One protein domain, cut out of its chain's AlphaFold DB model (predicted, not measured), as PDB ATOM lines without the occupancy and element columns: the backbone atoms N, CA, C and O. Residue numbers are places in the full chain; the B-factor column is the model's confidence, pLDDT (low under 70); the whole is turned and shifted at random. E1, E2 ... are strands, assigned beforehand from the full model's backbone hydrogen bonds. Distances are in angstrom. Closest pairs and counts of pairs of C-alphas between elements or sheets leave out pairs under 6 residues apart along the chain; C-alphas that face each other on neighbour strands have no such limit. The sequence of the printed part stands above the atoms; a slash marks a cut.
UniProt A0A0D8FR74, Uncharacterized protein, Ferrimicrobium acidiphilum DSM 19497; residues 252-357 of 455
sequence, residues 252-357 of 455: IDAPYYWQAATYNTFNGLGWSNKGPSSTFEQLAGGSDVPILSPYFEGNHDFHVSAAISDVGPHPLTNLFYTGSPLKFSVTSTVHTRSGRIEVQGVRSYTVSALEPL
ATOM      1  N   ILE A 252     153.493  94.491 152.577       93.50
ATOM      2  CA  ILE A 252     152.784  95.752 152.796       93.50
ATOM      3  C   ILE A 252     152.562  95.999 154.293       93.50
ATOM      4  O   ILE A 252     152.491  95.051 155.075       93.50
ATOM      5  N   ASP A 253     152.410  97.264 154.682       89.19
ATOM      6  CA  ASP A 253     152.272  97.668 156.089       89.19
ATOM      7  C   ASP A 253     150.864  97.443 156.671       89.19
ATOM      8  O   ASP A 253     150.688  97.399 157.889       89.19
ATOM      9  N   ALA A 254     149.844  97.311 155.820       88.31
ATOM     10  CA  ALA A 254     148.451  97.141 156.226       88.31
ATOM     11  C   ALA A 254     147.660  96.299 155.205       88.31
ATOM     12  O   ALA A 254     148.058  96.207 154.043       88.31
ATOM     13  N   PRO A 255     146.547  95.661 155.611       89.62
ATOM     14  CA  PRO A 255     145.701  94.905 154.692       89.62
ATOM     15  C   PRO A 255     144.859  95.834 153.805       89.62
ATOM     16  O   PRO A 255     144.236  96.771 154.301       89.62
ATOM     17  N   TYR A 256     144.775  95.512 152.513       91.62
ATOM     18  CA  TYR A 256     143.991  96.257 151.524       91.62
ATOM     19  C   TYR A 256     143.201  95.337 150.584       91.62
ATOM     20  O   TYR A 256     143.411  94.121 150.553       91.62
ATOM     21  N   TYR A 257     142.285  95.931 149.814       91.56
ATOM     22  CA  TYR A 257     141.553  95.248 148.749       91.56
ATOM     23  C   TYR A 257     142.378  95.228 147.461       91.56
ATOM     24  O   TYR A 257     142.648  96.265 146.865       91.56
ATOM     25  N   TRP A 258     142.731  94.025 147.010       93.50
ATOM     26  CA  TRP A 258     143.483  93.820 145.774       93.50
ATOM     27  C   TRP A 258     142.542  93.734 144.576       93.50
ATOM     28  O   TRP A 258     141.916  92.705 144.319       93.50
ATOM     29  N   GLN A 259     142.440  94.835 143.845       92.69
ATOM     30  CA  GLN A 259     141.674  94.935 142.617       92.69
ATOM     31  C   GLN A 259     142.438  94.309 141.449       92.69
ATOM     32  O   GLN A 259     143.635  94.531 141.272       92.69
ATOM     33  N   ALA A 260     141.708  93.554 140.629       90.81
ATOM     34  CA  ALA A 260     142.208  92.966 139.388       90.81
ATOM     35  C   ALA A 260     141.460  93.492 138.154       90.81
ATOM     36  O   ALA A 260     142.057  93.734 137.109       90.81
ATOM     37  N   ALA A 261     140.144  93.675 138.283       90.25
ATOM     38  CA  ALA A 261     139.279  94.238 137.257       90.25
ATOM     39  C   ALA A 261     137.971  94.746 137.880       90.25
ATOM     40  O   ALA A 261     137.582  94.331 138.974       90.25
ATOM     41  N   THR A 262     137.275  95.599 137.142       89.44
ATOM     42  CA  THR A 262     135.918  96.068 137.409       89.44
ATOM     43  C   THR A 262     134.993  95.654 136.268       89.44
ATOM     44  O   THR A 262     135.412  95.483 135.118       89.44
ATOM     45  N   TYR A 263     133.714  95.485 136.600       89.31
ATOM     46  CA  TYR A 263     132.665  95.152 135.647       89.31
ATOM     47  C   TYR A 263     131.479  96.087 135.835       89.31
ATOM     48  O   TYR A 263     131.038  96.288 136.964       89.31
ATOM     49  N   ASN A 264     130.942  96.626 134.742       87.69
ATOM     50  CA  ASN A 264     129.843  97.593 134.813       87.69
ATOM     51  C   ASN A 264     128.530  97.109 134.187       87.69
ATOM     52  O   ASN A 264     127.478  97.685 134.444       87.69
ATOM     53  N   THR A 265     128.550  96.036 133.394       88.88
ATOM     54  CA  THR A 265     127.359  95.551 132.688       88.88
ATOM     55  C   THR A 265     126.949  94.168 133.172       88.88
ATOM     56  O   THR A 265     127.674  93.195 132.970       88.88
ATOM     57  N   PHE A 266     125.742  94.053 133.721       90.19
ATOM     58  CA  PHE A 266     125.166  92.786 134.173       90.19
ATOM     59  C   PHE A 266     123.986  92.375 133.289       90.19
ATOM     60  O   PHE A 266     123.093  93.183 133.035       90.19
ATOM     61  N   ASN A 267     123.963  91.125 132.821       88.50
ATOM     62  CA  ASN A 267     122.910  90.610 131.927       88.50
ATOM     63  C   ASN A 267     121.856  89.731 132.638       88.50
ATOM     64  O   ASN A 267     120.940  89.221 131.996       88.50
ATOM     65  N   GLY A 268     121.986  89.552 133.953       89.06
ATOM     66  CA  GLY A 268     121.145  88.664 134.755       89.06
ATOM     67  C   GLY A 268     121.828  87.364 135.174       89.06
ATOM     68  O   GLY A 268     121.436  86.812 136.195       89.06
ATOM     69  N   LEU A 269     122.856  86.910 134.458       85.81
ATOM     70  CA  LEU A 269     123.609  85.687 134.777       85.81
ATOM     71  C   LEU A 269     125.083  85.964 135.085       85.81
ATOM     72  O   LEU A 269     125.670  85.299 135.930       85.81
ATOM     73  N   GLY A 270     125.668  86.973 134.440       87.19
ATOM     74  CA  GLY A 270     127.078  87.305 134.585       87.19
ATOM     75  C   GLY A 270     127.389  88.765 134.288       87.19
ATOM     76  O   GLY A 270     126.540  89.545 133.829       87.19
ATOM     77  N   TRP A 271     128.634  89.125 134.577       87.88
ATOM     78  CA  TRP A 271     129.168  90.470 134.451       87.88
ATOM     79  C   TRP A 271     130.096  90.599 133.244       87.88
ATOM     80  O   TRP A 271     130.816  89.683 132.858       87.88
ATOM     81  N   SER A 272     130.063  91.771 132.623       87.19
ATOM     82  CA  SER A 272     130.841  92.101 131.432       87.19
ATOM     83  C   SER A 272     131.102  93.606 131.364       87.19
ATOM     84  O   SER A 272     130.552  94.380 132.148       87.19
ATOM     85  N   ASN A 273     131.920  94.020 130.398       85.81
ATOM     86  CA  ASN A 273     132.159  95.423 130.075       85.81
ATOM     87  C   ASN A 273     131.762  95.668 128.618       85.81
ATOM     88  O   ASN A 273     132.507  95.307 127.708       85.81
ATOM     89  N   LYS A 274     130.581  96.248 128.374       76.06
ATOM     90  CA  LYS A 274     130.142  96.585 127.008       76.06
ATOM     91  C   LYS A 274     130.816  97.859 126.497       76.06
ATOM     92  O   LYS A 274     131.085  98.777 127.269       76.06
ATOM     93  N   GLY A 275     131.003  97.943 125.178       73.12
ATOM     94  CA  GLY A 275     131.527  99.119 124.471       73.12
ATOM     95  C   GLY A 275     133.030  99.046 124.162       73.12
ATOM     96  O   GLY A 275     133.704  98.116 124.597       73.12
ATOM     97  N   PRO A 276     133.570 100.013 123.397       70.31
ATOM     98  CA  PRO A 276     134.988 100.032 123.050       70.31
ATOM     99  C   PRO A 276     135.852 100.160 124.314       70.31
ATOM    100  O   PRO A 276     135.584 101.004 125.180       70.31
ATOM    101  N   SER A 277     136.873  99.305 124.423       73.19
ATOM    102  CA  SER A 277     137.908  99.379 125.458       73.19
ATOM    103  C   SER A 277     139.132 100.077 124.874       73.19
ATOM    104  O   SER A 277     139.725  99.580 123.921       73.19
ATOM    105  N   SER A 278     139.494 101.239 125.416       84.25
ATOM    106  CA  SER A 278     140.775 101.879 125.113       84.25
ATOM    107  C   SER A 278     141.880 101.215 125.924       84.25
ATOM    108  O   SER A 278     141.769 101.085 127.148       84.25
ATOM    109  N   THR A 279     142.950 100.834 125.236       90.88
ATOM    110  CA  THR A 279     144.175 100.327 125.847       90.88
ATOM    111  C   THR A 279     145.314 101.297 125.619       90.88
ATOM    112  O   THR A 279     145.420 101.883 124.541       90.88
ATOM    113  N   PHE A 280     146.189 101.435 126.605       90.56
ATOM    114  CA  PHE A 280     147.464 102.114 126.427       90.56
ATOM    115  C   PHE A 280     148.569 101.344 127.143       90.56
ATOM    116  O   PHE A 280     148.313 100.595 128.088       90.56
ATOM    117  N   GLU A 281     149.795 101.515 126.664       91.06
ATOM    118  CA  GLU A 281     150.975 100.941 127.292       91.06
ATOM    119  C   GLU A 281     151.474 101.875 128.392       91.06
ATOM    120  O   GLU A 281     151.697 103.069 128.175       91.06
ATOM    121  N   GLN A 282     151.648 101.323 129.583       88.94
ATOM    122  CA  GLN A 282     152.290 101.989 130.697       88.94
ATOM    123  C   GLN A 282     153.712 101.450 130.842       88.94
ATOM    124  O   GLN A 282     153.908 100.256 131.058       88.94
ATOM    125  N   LEU A 283     154.703 102.338 130.788       87.69
ATOM    126  CA  LEU A 283     156.109 101.987 130.986       87.69
ATOM    127  C   LEU A 283     156.456 101.805 132.471       87.69
ATOM    128  O   LEU A 283     155.918 102.498 133.342       87.69
ATOM    129  N   ALA A 284     157.417 100.918 132.742       86.38
ATOM    130  CA  ALA A 284     157.984 100.716 134.071       86.38
ATOM    131  C   ALA A 284     158.483 102.033 134.699       86.38
ATOM    132  O   ALA A 284     159.128 102.851 134.043       86.38
ATOM    133  N   GLY A 285     158.197 102.234 135.986       74.06
ATOM    134  CA  GLY A 285     158.594 103.428 136.742       74.06
ATOM    135  C   GLY A 285     157.634 104.617 136.618       74.06
ATOM    136  O   GLY A 285     157.584 105.419 137.547       74.06
ATOM    137  N   GLY A 286     156.820 104.681 135.555       71.88
ATOM    138  CA  GLY A 286     155.668 105.581 135.389       71.88
ATOM    139  C   GLY A 286     155.860 107.061 135.779       71.88
ATOM    140  O   GLY A 286     156.964 107.598 135.808       71.88
ATOM    141  N   SER A 287     154.748 107.735 136.085       74.75
ATOM    142  CA  SER A 287     154.695 109.116 136.604       74.75
ATOM    143  C   SER A 287     153.854 109.151 137.883       74.75
ATOM    144  O   SER A 287     153.146 108.188 138.152       74.75
ATOM    145  N   ASP A 288     153.926 110.202 138.705       80.06
ATOM    146  CA  ASP A 288     153.091 110.314 139.926       80.06
ATOM    147  C   ASP A 288     151.634 110.713 139.622       80.06
ATOM    148  O   ASP A 288     150.904 111.177 140.492       80.06
ATOM    149  N   VAL A 289     151.207 110.533 138.372       83.75
ATOM    150  CA  VAL A 289     149.829 110.726 137.934       83.75
ATOM    151  C   VAL A 289     149.110 109.376 137.967       83.75
ATOM    152  O   VAL A 289     149.658 108.395 137.458       83.75
ATOM    153  N   PRO A 290     147.885 109.310 138.518       87.12
ATOM    154  CA  PRO A 290     147.053 108.116 138.452       87.12
ATOM    155  C   PRO A 290     146.929 107.548 137.036       87.12
ATOM    156  O   PRO A 290     146.580 108.256 136.092       87.12
ATOM    157  N   ILE A 291     147.197 106.249 136.908       88.44
ATOM    158  CA  ILE A 291     147.123 105.499 135.644       88.44
ATOM    159  C   ILE A 291     145.668 105.387 135.179       88.44
ATOM    160  O   ILE A 291     145.363 105.453 133.989       88.44
ATOM    161  N   LEU A 292     144.771 105.189 136.141       85.69
ATOM    162  CA  LEU A 292     143.330 105.128 135.955       85.69
ATOM    163  C   LEU A 292     142.708 106.360 136.604       85.69
ATOM    164  O   LEU A 292     143.257 106.902 137.563       85.69
ATOM    165  N   SER A 293     141.553 106.795 136.096       82.56
ATOM    166  CA  SER A 293     140.792 107.870 136.732       82.56
ATOM    167  C   SER A 293     140.439 107.464 138.169       82.56
ATOM    168  O   SER A 293     139.750 106.453 138.343       82.56
ATOM    169  N   PRO A 294     140.885 108.219 139.190       82.06
ATOM    170  CA  PRO A 294     140.538 107.919 140.569       82.06
ATOM    171  C   PRO A 294     139.022 107.953 140.760       82.06
ATOM    172  O   PRO A 294     138.326 108.805 140.209       82.06
ATOM    173  N   TYR A 295     138.505 107.043 141.580       77.69
ATOM    174  CA  TYR A 295     137.088 107.004 141.960       77.69
ATOM    175  C   TYR A 295     136.768 107.939 143.143       77.69
ATOM    176  O   TYR A 295     135.677 107.892 143.712       77.69
ATOM    177  N   PHE A 296     137.728 108.778 143.531       79.25
ATOM    178  CA  PHE A 296     137.634 109.741 144.616       79.25
ATOM    179  C   PHE A 296     138.270 111.070 144.200       79.25
ATOM    180  O   PHE A 296     139.207 111.107 143.408       79.25
ATOM    181  N   GLU A 297     137.768 112.159 144.775       70.38
ATOM    182  CA  GLU A 297     138.321 113.504 144.632       70.38
ATOM    183  C   GLU A 297     138.638 114.030 146.039       70.38
ATOM    184  O   GLU A 297     137.751 114.076 146.896       70.38
ATOM    185  N   GLY A 298     139.892 114.401 146.318       63.03
ATOM    186  CA  GLY A 298     140.249 114.993 147.610       63.03
ATOM    187  C   GLY A 298     141.747 115.066 147.892       63.03
ATOM    188  O   GLY A 298     142.529 114.316 147.329       63.03
ATOM    189  N   ASN A 299     142.121 115.955 148.818       61.22
ATOM    190  CA  ASN A 299     143.504 116.190 149.268       61.22
ATOM    191  C   ASN A 299     143.912 115.310 150.469       61.22
ATOM    192  O   ASN A 299     144.867 115.626 151.178       61.22
ATOM    193  N   HIS A 300     143.121 114.282 150.783       70.31
ATOM    194  CA  HIS A 300     143.335 113.400 151.929       70.31
ATOM    195  C   HIS A 300     143.498 111.969 151.437       70.31
ATOM    196  O   HIS A 300     142.619 111.122 151.596       70.31
ATOM    197  N   ASP A 301     144.632 111.738 150.806       82.81
ATOM    198  CA  ASP A 301     145.131 110.447 150.383       82.81
ATOM    199  C   ASP A 301     146.487 110.177 151.041       82.81
ATOM    200  O   ASP A 301     147.095 111.037 151.686       82.81
ATOM    201  N   PHE A 302     146.943 108.938 150.932       87.88
ATOM    202  CA  PHE A 302     148.306 108.588 151.289       87.88
ATOM    203  C   PHE A 302     148.872 107.598 150.284       87.88
ATOM    204  O   PHE A 302     148.151 106.833 149.642       87.88
ATOM    205  N   HIS A 303     150.194 107.641 150.153       90.69
ATOM    206  CA  HIS A 303     150.919 106.744 149.276       90.69
ATOM    207  C   HIS A 303     151.063 105.375 149.927       90.69
ATOM    208  O   HIS A 303     151.543 105.251 151.055       90.69
ATOM    209  N   VAL A 304     150.705 104.351 149.166       92.75
ATOM    210  CA  VAL A 304     150.936 102.953 149.503       92.75
ATOM    211  C   VAL A 304     151.905 102.371 148.494       92.75
ATOM    212  O   VAL A 304     151.734 102.535 147.288       92.75
ATOM    213  N   SER A 305     152.923 101.680 148.998       94.19
ATOM    214  CA  SER A 305     153.853 100.902 148.191       94.19
ATOM    215  C   SER A 305     153.726  99.438 148.580       94.19
ATOM    216  O   SER A 305     153.809  99.103 149.762       94.19
ATOM    217  N   ALA A 306     153.513  98.575 147.593       94.62
ATOM    218  CA  ALA A 306     153.386  97.140 147.793       94.62
ATOM    219  C   ALA A 306     154.376  96.396 146.900       94.62
ATOM    220  O   ALA A 306     154.499  96.713 145.713       94.62
ATOM    221  N   ALA A 307     155.042  95.381 147.451       94.81
ATOM    222  CA  ALA A 307     155.841  94.439 146.673       94.81
ATOM    223  C   ALA A 307     155.100  93.105 146.568       94.81
ATOM    224  O   ALA A 307     154.840  92.454 147.584       94.81
ATOM    225  N   ILE A 308     154.756  92.715 145.343       93.62
ATOM    226  CA  ILE A 308     153.938  91.543 145.041       93.62
ATOM    227  C   ILE A 308     154.808  90.507 144.336       93.62
ATOM    228  O   ILE A 308     155.474  90.817 143.348       93.62
ATOM    229  N   SER A 309     154.777  89.278 144.841       91.12
ATOM    230  CA  SER A 309     155.495  88.133 144.286       91.12
ATOM    231  C   SER A 309     154.523  87.000 143.992       91.12
ATOM    232  O   SER A 309     153.767  86.570 144.862       91.12
ATOM    233  N   ASP A 310     154.563  86.512 142.763       85.19
ATOM    234  CA  ASP A 310     153.880  85.305 142.328       85.19
ATOM    235  C   ASP A 310     154.433  84.081 143.063       85.19
ATOM    236  O   ASP A 310     155.647  83.926 143.221       85.19
ATOM    237  N   VAL A 311     153.533  83.202 143.487       80.06
ATOM    238  CA  VAL A 311     153.869  81.898 144.080       80.06
ATOM    239  C   VAL A 311     153.161  80.750 143.359       80.06
ATOM    240  O   VAL A 311     153.258  79.598 143.782       80.06
ATOM    241  N   GLY A 312     152.463  81.059 142.261       70.94
ATOM    242  CA  GLY A 312     151.807  80.086 141.409       70.94
ATOM    243  C   GLY A 312     152.763  79.388 140.428       70.94
ATOM    244  O   GLY A 312     153.899  79.816 140.194       70.94
ATOM    245  N   PRO A 313     152.306  78.297 139.788       62.69
ATOM    246  CA  PRO A 313     153.102  77.570 138.796       62.69
ATOM    247  C   PRO A 313     153.403  78.424 137.553       62.69
ATOM    248  O   PRO A 313     154.476  78.309 136.951       62.69
ATOM    249  N   HIS A 314     152.488  79.327 137.200       73.75
ATOM    250  CA  HIS A 314     152.578  80.185 136.024       73.75
ATOM    251  C   HIS A 314     152.755  81.654 136.422       73.75
ATOM    252  O   HIS A 314     152.056  82.093 137.330       73.75
ATOM    253  N   PRO A 315     153.622  82.414 135.720       83.56
ATOM    254  CA  PRO A 315     153.767  83.846 135.950       83.56
ATOM    255  C   PRO A 315     152.431  84.586 135.851       83.56
ATOM    256  O   PRO A 315     151.583  84.251 135.016       83.56
ATOM    257  N   LEU A 316     152.283  85.650 136.638       86.50
ATOM    258  CA  LEU A 316     151.096  86.493 136.607       86.50
ATOM    259  C   LEU A 316     150.970  87.183 135.251       86.50
ATOM    260  O   LEU A 316     151.908  87.816 134.770       86.50
ATOM    261  N   THR A 317     149.788  87.090 134.656       90.62
ATOM    262  CA  THR A 317     149.430  87.792 133.414       90.62
ATOM    263  C   THR A 317     148.578  89.033 133.666       90.62
ATOM    264  O   THR A 317     148.378  89.838 132.762       90.62
ATOM    265  N   ASN A 318     148.108  89.212 134.903       92.44
ATOM    266  CA  ASN A 318     147.365  90.377 135.365       92.44
ATOM    267  C   ASN A 318     148.034  90.946 136.617       92.44
ATOM    268  O   ASN A 318     148.433  90.191 137.506       92.44
ATOM    269  N   LEU A 319     148.136  92.271 136.685       93.94
ATOM    270  CA  LEU A 319     148.625  92.979 137.860       93.94
ATOM    271  C   LEU A 319     147.461  93.307 138.793       93.94
ATOM    272  O   LEU A 319     146.450  93.878 138.385       93.94
ATOM    273  N   PHE A 320     147.656  92.982 140.061       94.62
ATOM    274  CA  PHE A 320     146.805  93.372 141.173       94.62
ATOM    275  C   PHE A 320     147.313  94.672 141.788       94.62
ATOM    276  O   PHE A 320     148.524  94.876 141.937       94.62
ATOM    277  N   TYR A 321     146.389  95.541 142.170       94.50
ATOM    278  CA  TYR A 321     146.698  96.815 142.807       94.50
ATOM    279  C   TYR A 321     145.623  97.182 143.817       94.50
ATOM    280  O   TYR A 321     144.556  96.579 143.854       94.50
ATOM    281  N   THR A 322     145.915  98.175 144.640       92.88
ATOM    282  CA  THR A 322     144.959  98.748 145.583       92.88
ATOM    283  C   THR A 322     144.726 100.218 145.240       92.88
ATOM    284  O   THR A 322     145.541 100.816 144.530       92.88
ATOM    285  N   GLY A 323     143.598 100.777 145.678       91.00
ATOM    286  CA  GLY A 323     143.324 102.205 145.545       91.00
ATOM    287  C   GLY A 323     143.367 102.681 144.094       91.00
ATOM    288  O   GLY A 323     142.774 102.071 143.203       91.00
ATOM    289  N   SER A 324     144.074 103.787 143.862       91.88
ATOM    290  CA  SER A 324     144.348 104.317 142.528       91.88
ATOM    291  C   SER A 324     145.835 104.158 142.185       91.88
ATOM    292  O   SER A 324     146.663 104.874 142.755       91.88
ATOM    293  N   PRO A 325     146.217 103.257 141.261       93.38
ATOM    294  CA  PRO A 325     147.621 102.968 140.995       93.38
ATOM    295  C   PRO A 325     148.293 104.123 140.234       93.38
ATOM    296  O   PRO A 325     147.725 104.685 139.296       93.38
ATOM    297  N   LEU A 326     149.517 104.462 140.640       91.38
ATOM    298  CA  LEU A 326     150.362 105.511 140.053       91.38
ATOM    299  C   LEU A 326     151.443 104.914 139.148       91.38
ATOM    300  O   LEU A 326     151.655 105.340 138.013       91.38
ATOM    301  N   LYS A 327     152.165 103.913 139.663       92.38
ATOM    302  CA  LYS A 327     153.366 103.361 139.026       92.38
ATOM    303  C   LYS A 327     153.458 101.865 139.272       92.38
ATOM    304  O   LYS A 327     153.208 101.411 140.386       92.38
ATOM    305  N   PHE A 328     153.906 101.140 138.255       94.94
ATOM    306  CA  PHE A 328     154.348  99.755 138.374       94.94
ATOM    307  C   PHE A 328     155.830  99.659 138.008       94.94
ATOM    308  O   PHE A 328     156.319 100.410 137.160       94.94
ATOM    309  N   SER A 329     156.561  98.728 138.622       95.06
ATOM    310  CA  SER A 329     157.966  98.452 138.267       95.06
ATOM    311  C   SER A 329     158.135  97.713 136.937       95.06
ATOM    312  O   SER A 329     159.262  97.443 136.532       95.06
ATOM    313  N   VAL A 330     157.034  97.349 136.283       94.69
ATOM    314  CA  VAL A 330     157.010  96.597 135.029       94.69
ATOM    315  C   VAL A 330     156.167  97.320 133.992       94.69
ATOM    316  O   VAL A 330     155.212  98.019 134.330       94.69
ATOM    317  N   THR A 331     156.525  97.133 132.726       94.12
ATOM    318  CA  THR A 331     155.723  97.615 131.605       94.12
ATOM    319  C   THR A 331     154.456  96.776 131.484       94.12
ATOM    320  O   THR A 331     154.517  95.547 131.565       94.12
ATOM    321  N   SER A 332     153.312  97.430 131.299       94.38
ATOM    322  CA  SER A 332     152.002  96.782 131.287       94.38
ATOM    323  C   SER A 332     151.042  97.416 130.282       94.38
ATOM    324  O   SER A 332     151.232  98.544 129.829       94.38
ATOM    325  N   THR A 333     149.998  96.676 129.915       94.69
ATOM    326  CA  THR A 333     148.899  97.159 129.076       94.69
ATOM    327  C   THR A 333     147.684  97.442 129.945       94.69
ATOM    328  O   THR A 333     147.134  96.540 130.577       94.69
ATOM    329  N   VAL A 334     147.240  98.694 129.962       92.88
ATOM    330  CA  VAL A 334     146.138  99.152 130.813       92.88
ATOM    331  C   VAL A 334     144.839  99.173 130.018       92.88
ATOM    332  O   VAL A 334     144.719  99.893 129.028       92.88
ATOM    333  N   HIS A 335     143.831  98.442 130.487       91.62
ATOM    334  CA  HIS A 335     142.471  98.443 129.948       91.62
ATOM    335  C   HIS A 335     141.603  99.446 130.708       91.62
ATOM    336  O   HIS A 335     140.938  99.107 131.686       91.62
ATOM    337  N   THR A 336     141.571 100.688 130.232       87.50
ATOM    338  CA  THR A 336     140.910 101.828 130.908       87.50
ATOM    339  C   THR A 336     139.464 101.587 131.353       87.50
ATOM    340  O   THR A 336     139.064 102.093 132.395       87.50
ATOM    341  N   ARG A 337     138.671 100.812 130.600       85.38
ATOM    342  CA  ARG A 337     137.257 100.551 130.928       85.38
ATOM    343  C   ARG A 337     137.078  99.562 132.080       85.38
ATOM    344  O   ARG A 337     136.165  99.725 132.875       85.38
ATOM    345  N   SER A 338     137.906  98.520 132.126       87.50
ATOM    346  CA  SER A 338     137.813  97.453 133.131       87.50
ATOM    347  C   SER A 338     138.767  97.663 134.302       87.50
ATOM    348  O   SER A 338     138.787  96.863 135.228       87.50
ATOM    349  N   GLY A 339     139.651  98.661 134.220       89.69
ATOM    350  CA  GLY A 339     140.773  98.808 135.141       89.69
ATOM    351  C   GLY A 339     141.744  97.621 135.132       89.69
ATOM    352  O   GLY A 339     142.626  97.577 135.985       89.69
ATOM    353  N   ARG A 340     141.604  96.653 134.214       92.12
ATOM    354  CA  ARG A 340     142.489  95.489 134.131       92.12
ATOM    355  C   ARG A 340     143.855  95.922 133.619       92.12
ATOM    356  O   ARG A 340     143.940  96.673 132.648       92.12
ATOM    357  N   ILE A 341     144.914  95.433 134.249       93.88
ATOM    358  CA  ILE A 341     146.291  95.746 133.862       93.88
ATOM    359  C   ILE A 341     146.991  94.437 133.523       93.88
ATOM    360  O   ILE A 341     147.202  93.597 134.393       93.88
ATOM    361  N   GLU A 342     147.308  94.249 132.249       93.94
ATOM    362  CA  GLU A 342     147.868  93.010 131.710       93.94
ATOM    363  C   GLU A 342     149.376  93.109 131.502       93.94
ATOM    364  O   GLU A 342     149.912  94.159 131.146       93.94
ATOM    365  N   VAL A 343     150.059  91.981 131.664       93.81
ATOM    366  CA  VAL A 343     151.500  91.842 131.435       93.81
ATOM    367  C   VAL A 343     151.808  90.524 130.734       93.81
ATOM    368  O   VAL A 343     151.076  89.543 130.865       93.81
ATOM    369  N   GLN A 344     152.933  90.471 130.020       89.50
ATOM    370  CA  GLN A 344     153.416  89.256 129.353       89.50
ATOM    371  C   GLN A 344     154.138  88.301 130.323       89.50
ATOM    372  O   GLN A 344     155.233  87.826 130.041       89.50
ATOM    373  N   GLY A 345     153.522  88.026 131.474       89.88
ATOM    374  CA  GLY A 345     154.065  87.134 132.496       89.88
ATOM    375  C   GLY A 345     155.096  87.809 133.404       89.88
ATOM    376  O   GLY A 345     156.194  88.157 132.978       89.88
ATOM    377  N   VAL A 346     154.772  87.945 134.688       92.19
ATOM    378  CA  VAL A 346     155.674  88.508 135.699       92.19
ATOM    379  C   VAL A 346     155.712  87.630 136.949       92.19
ATOM    380  O   VAL A 346     154.689  87.099 137.378       92.19
ATOM    381  N   ARG A 347     156.903  87.460 137.538       89.12
ATOM    382  CA  ARG A 347     157.084  86.742 138.814       89.12
ATOM    383  C   ARG A 347     157.051  87.668 140.026       89.12
ATOM    384  O   ARG A 347     156.673  87.238 141.105       89.12
ATOM    385  N   SER A 348     157.433  88.930 139.873       93.19
ATOM    386  CA  SER A 348     157.307  89.930 140.928       93.19
ATOM    387  C   SER A 348     157.249  91.342 140.361       93.19
ATOM    388  O   SER A 348     157.818  91.632 139.307       93.19
ATOM    389  N   TYR A 349     156.551  92.230 141.058       95.75
ATOM    390  CA  TYR A 349     156.484  93.645 140.720       95.75
ATOM    391  C   TYR A 349     156.222  94.483 141.968       95.75
ATOM    392  O   TYR A 349     155.708  93.993 142.976       95.75
ATOM    393  N   THR A 350     156.559  95.766 141.900       96.00
ATOM    394  CA  THR A 350     156.115  96.748 142.887       96.00
ATOM    395  C   THR A 350     155.049  97.645 142.288       96.00
ATOM    396  O   THR A 350     155.073  97.954 141.091       96.00
ATOM    397  N   VAL A 351     154.098  98.046 143.126       95.50
ATOM    398  CA  VAL A 351     153.057  99.013 142.786       95.50
ATOM    399  C   VAL A 351     153.061 100.135 143.812       95.50
ATOM    400  O   VAL A 351     153.102  99.886 145.016       95.50
ATOM    401  N   SER A 352     153.025 101.370 143.318       94.50
ATOM    402  CA  SER A 352     152.752 102.565 144.115       94.50
ATOM    403  C   SER A 352     151.353 103.057 143.777       94.50
ATOM    404  O   SER A 352     151.021 103.178 142.593       94.50
ATOM    405  N   ALA A 353     150.536 103.317 144.791       93.69
ATOM    406  CA  ALA A 353     149.143 103.717 144.650       93.69
ATOM    407  C   ALA A 353     148.759 104.805 145.658       93.69
ATOM    408  O   ALA A 353     149.422 104.985 146.681       93.69
ATOM    409  N   LEU A 354     147.672 105.512 145.357       92.19
ATOM    410  CA  LEU A 354     147.001 106.427 146.276       92.19
ATOM    411  C   LEU A 354     145.799 105.733 146.904       92.19
ATOM    412  O   LEU A 354     144.916 105.248 146.189       92.19
ATOM    413  N   GLU A 355     145.755 105.740 148.230       91.69
ATOM    414  CA  GLU A 355     144.610 105.273 149.004       91.69
ATOM    415  C   GLU A 355     143.822 106.448 149.590       91.69
ATOM    416  O   GLU A 355     144.412 107.308 150.254       91.69
ATOM    417  N   PRO A 356     142.493 106.499 149.396       89.12
ATOM    418  CA  PRO A 356     141.662 107.547 149.968       89.12
ATOM    419  C   PRO A 356     141.454 107.354 151.474       89.12
ATOM    420  O   PRO A 356     141.132 106.264 151.954       89.12
ATOM    421  N   LEU A 357     141.537 108.447 152.237       86.81
ATOM    422  CA  LEU A 357     141.158 108.456 153.651       86.81
ATOM    423  C   LEU A 357     139.681 108.808 153.814       86.81
ATOM    424  O   LEU A 357     139.238 109.928 153.548       86.81
TER     425      LEU A 357
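What this domain is: This is residues 252 to 357 of the 455 residues of an uncharacterized protein of Ferrimicrobium acidiphilum DSM 19497 (UniProt A0A0D8FR74). With little regular structure, two small antiparallel sheets, E1 E5 E6 E3 and strongly twisted E2 E7 E4, make the body, while the loop round residues 265 to 272 sticks out. The 106 printed residues hold no named helix and seven strands, E1 to E7 along the chain, with 42 residues; the class is all strand. The whole is compact, radius of gyration of the C-alphas 14.2 A, spanning 39 by 39 by 26 A.

Where its parts are: E1, residues 279 to 282, begins at C-alpha (144.175, 100.327, 125.847). E2 is 301 to 310, 27.8 A; E3, 316 to 318; E4, 324 to 328; E5, 332 to 335; E6, 340 to 346, 15.0 A. E7, 348 to 356, 25.2 A, ends at (141.662, 107.547, 149.968).

How they stand to each other: E5 and E6 form a hairpin (N 333 to O 342, 2.8 A). E1 pairs with E5 (N 282 to O 332, 2.8 A), E3 with E6 (N 343 to O 317, 2.9 A). E7 is the inner strand of its sheet, the antiparallel neighbour of the edge strands E2, with N 304 and O 353 within hydrogen-bond range at 2.9 A, and E4, with N 326 and O 352 at 2.8 A.

The domain as a whole: The printed part has no cut. The link E1 to E2 is long. Residues 298, 299 and 313 have pLDDT under 70.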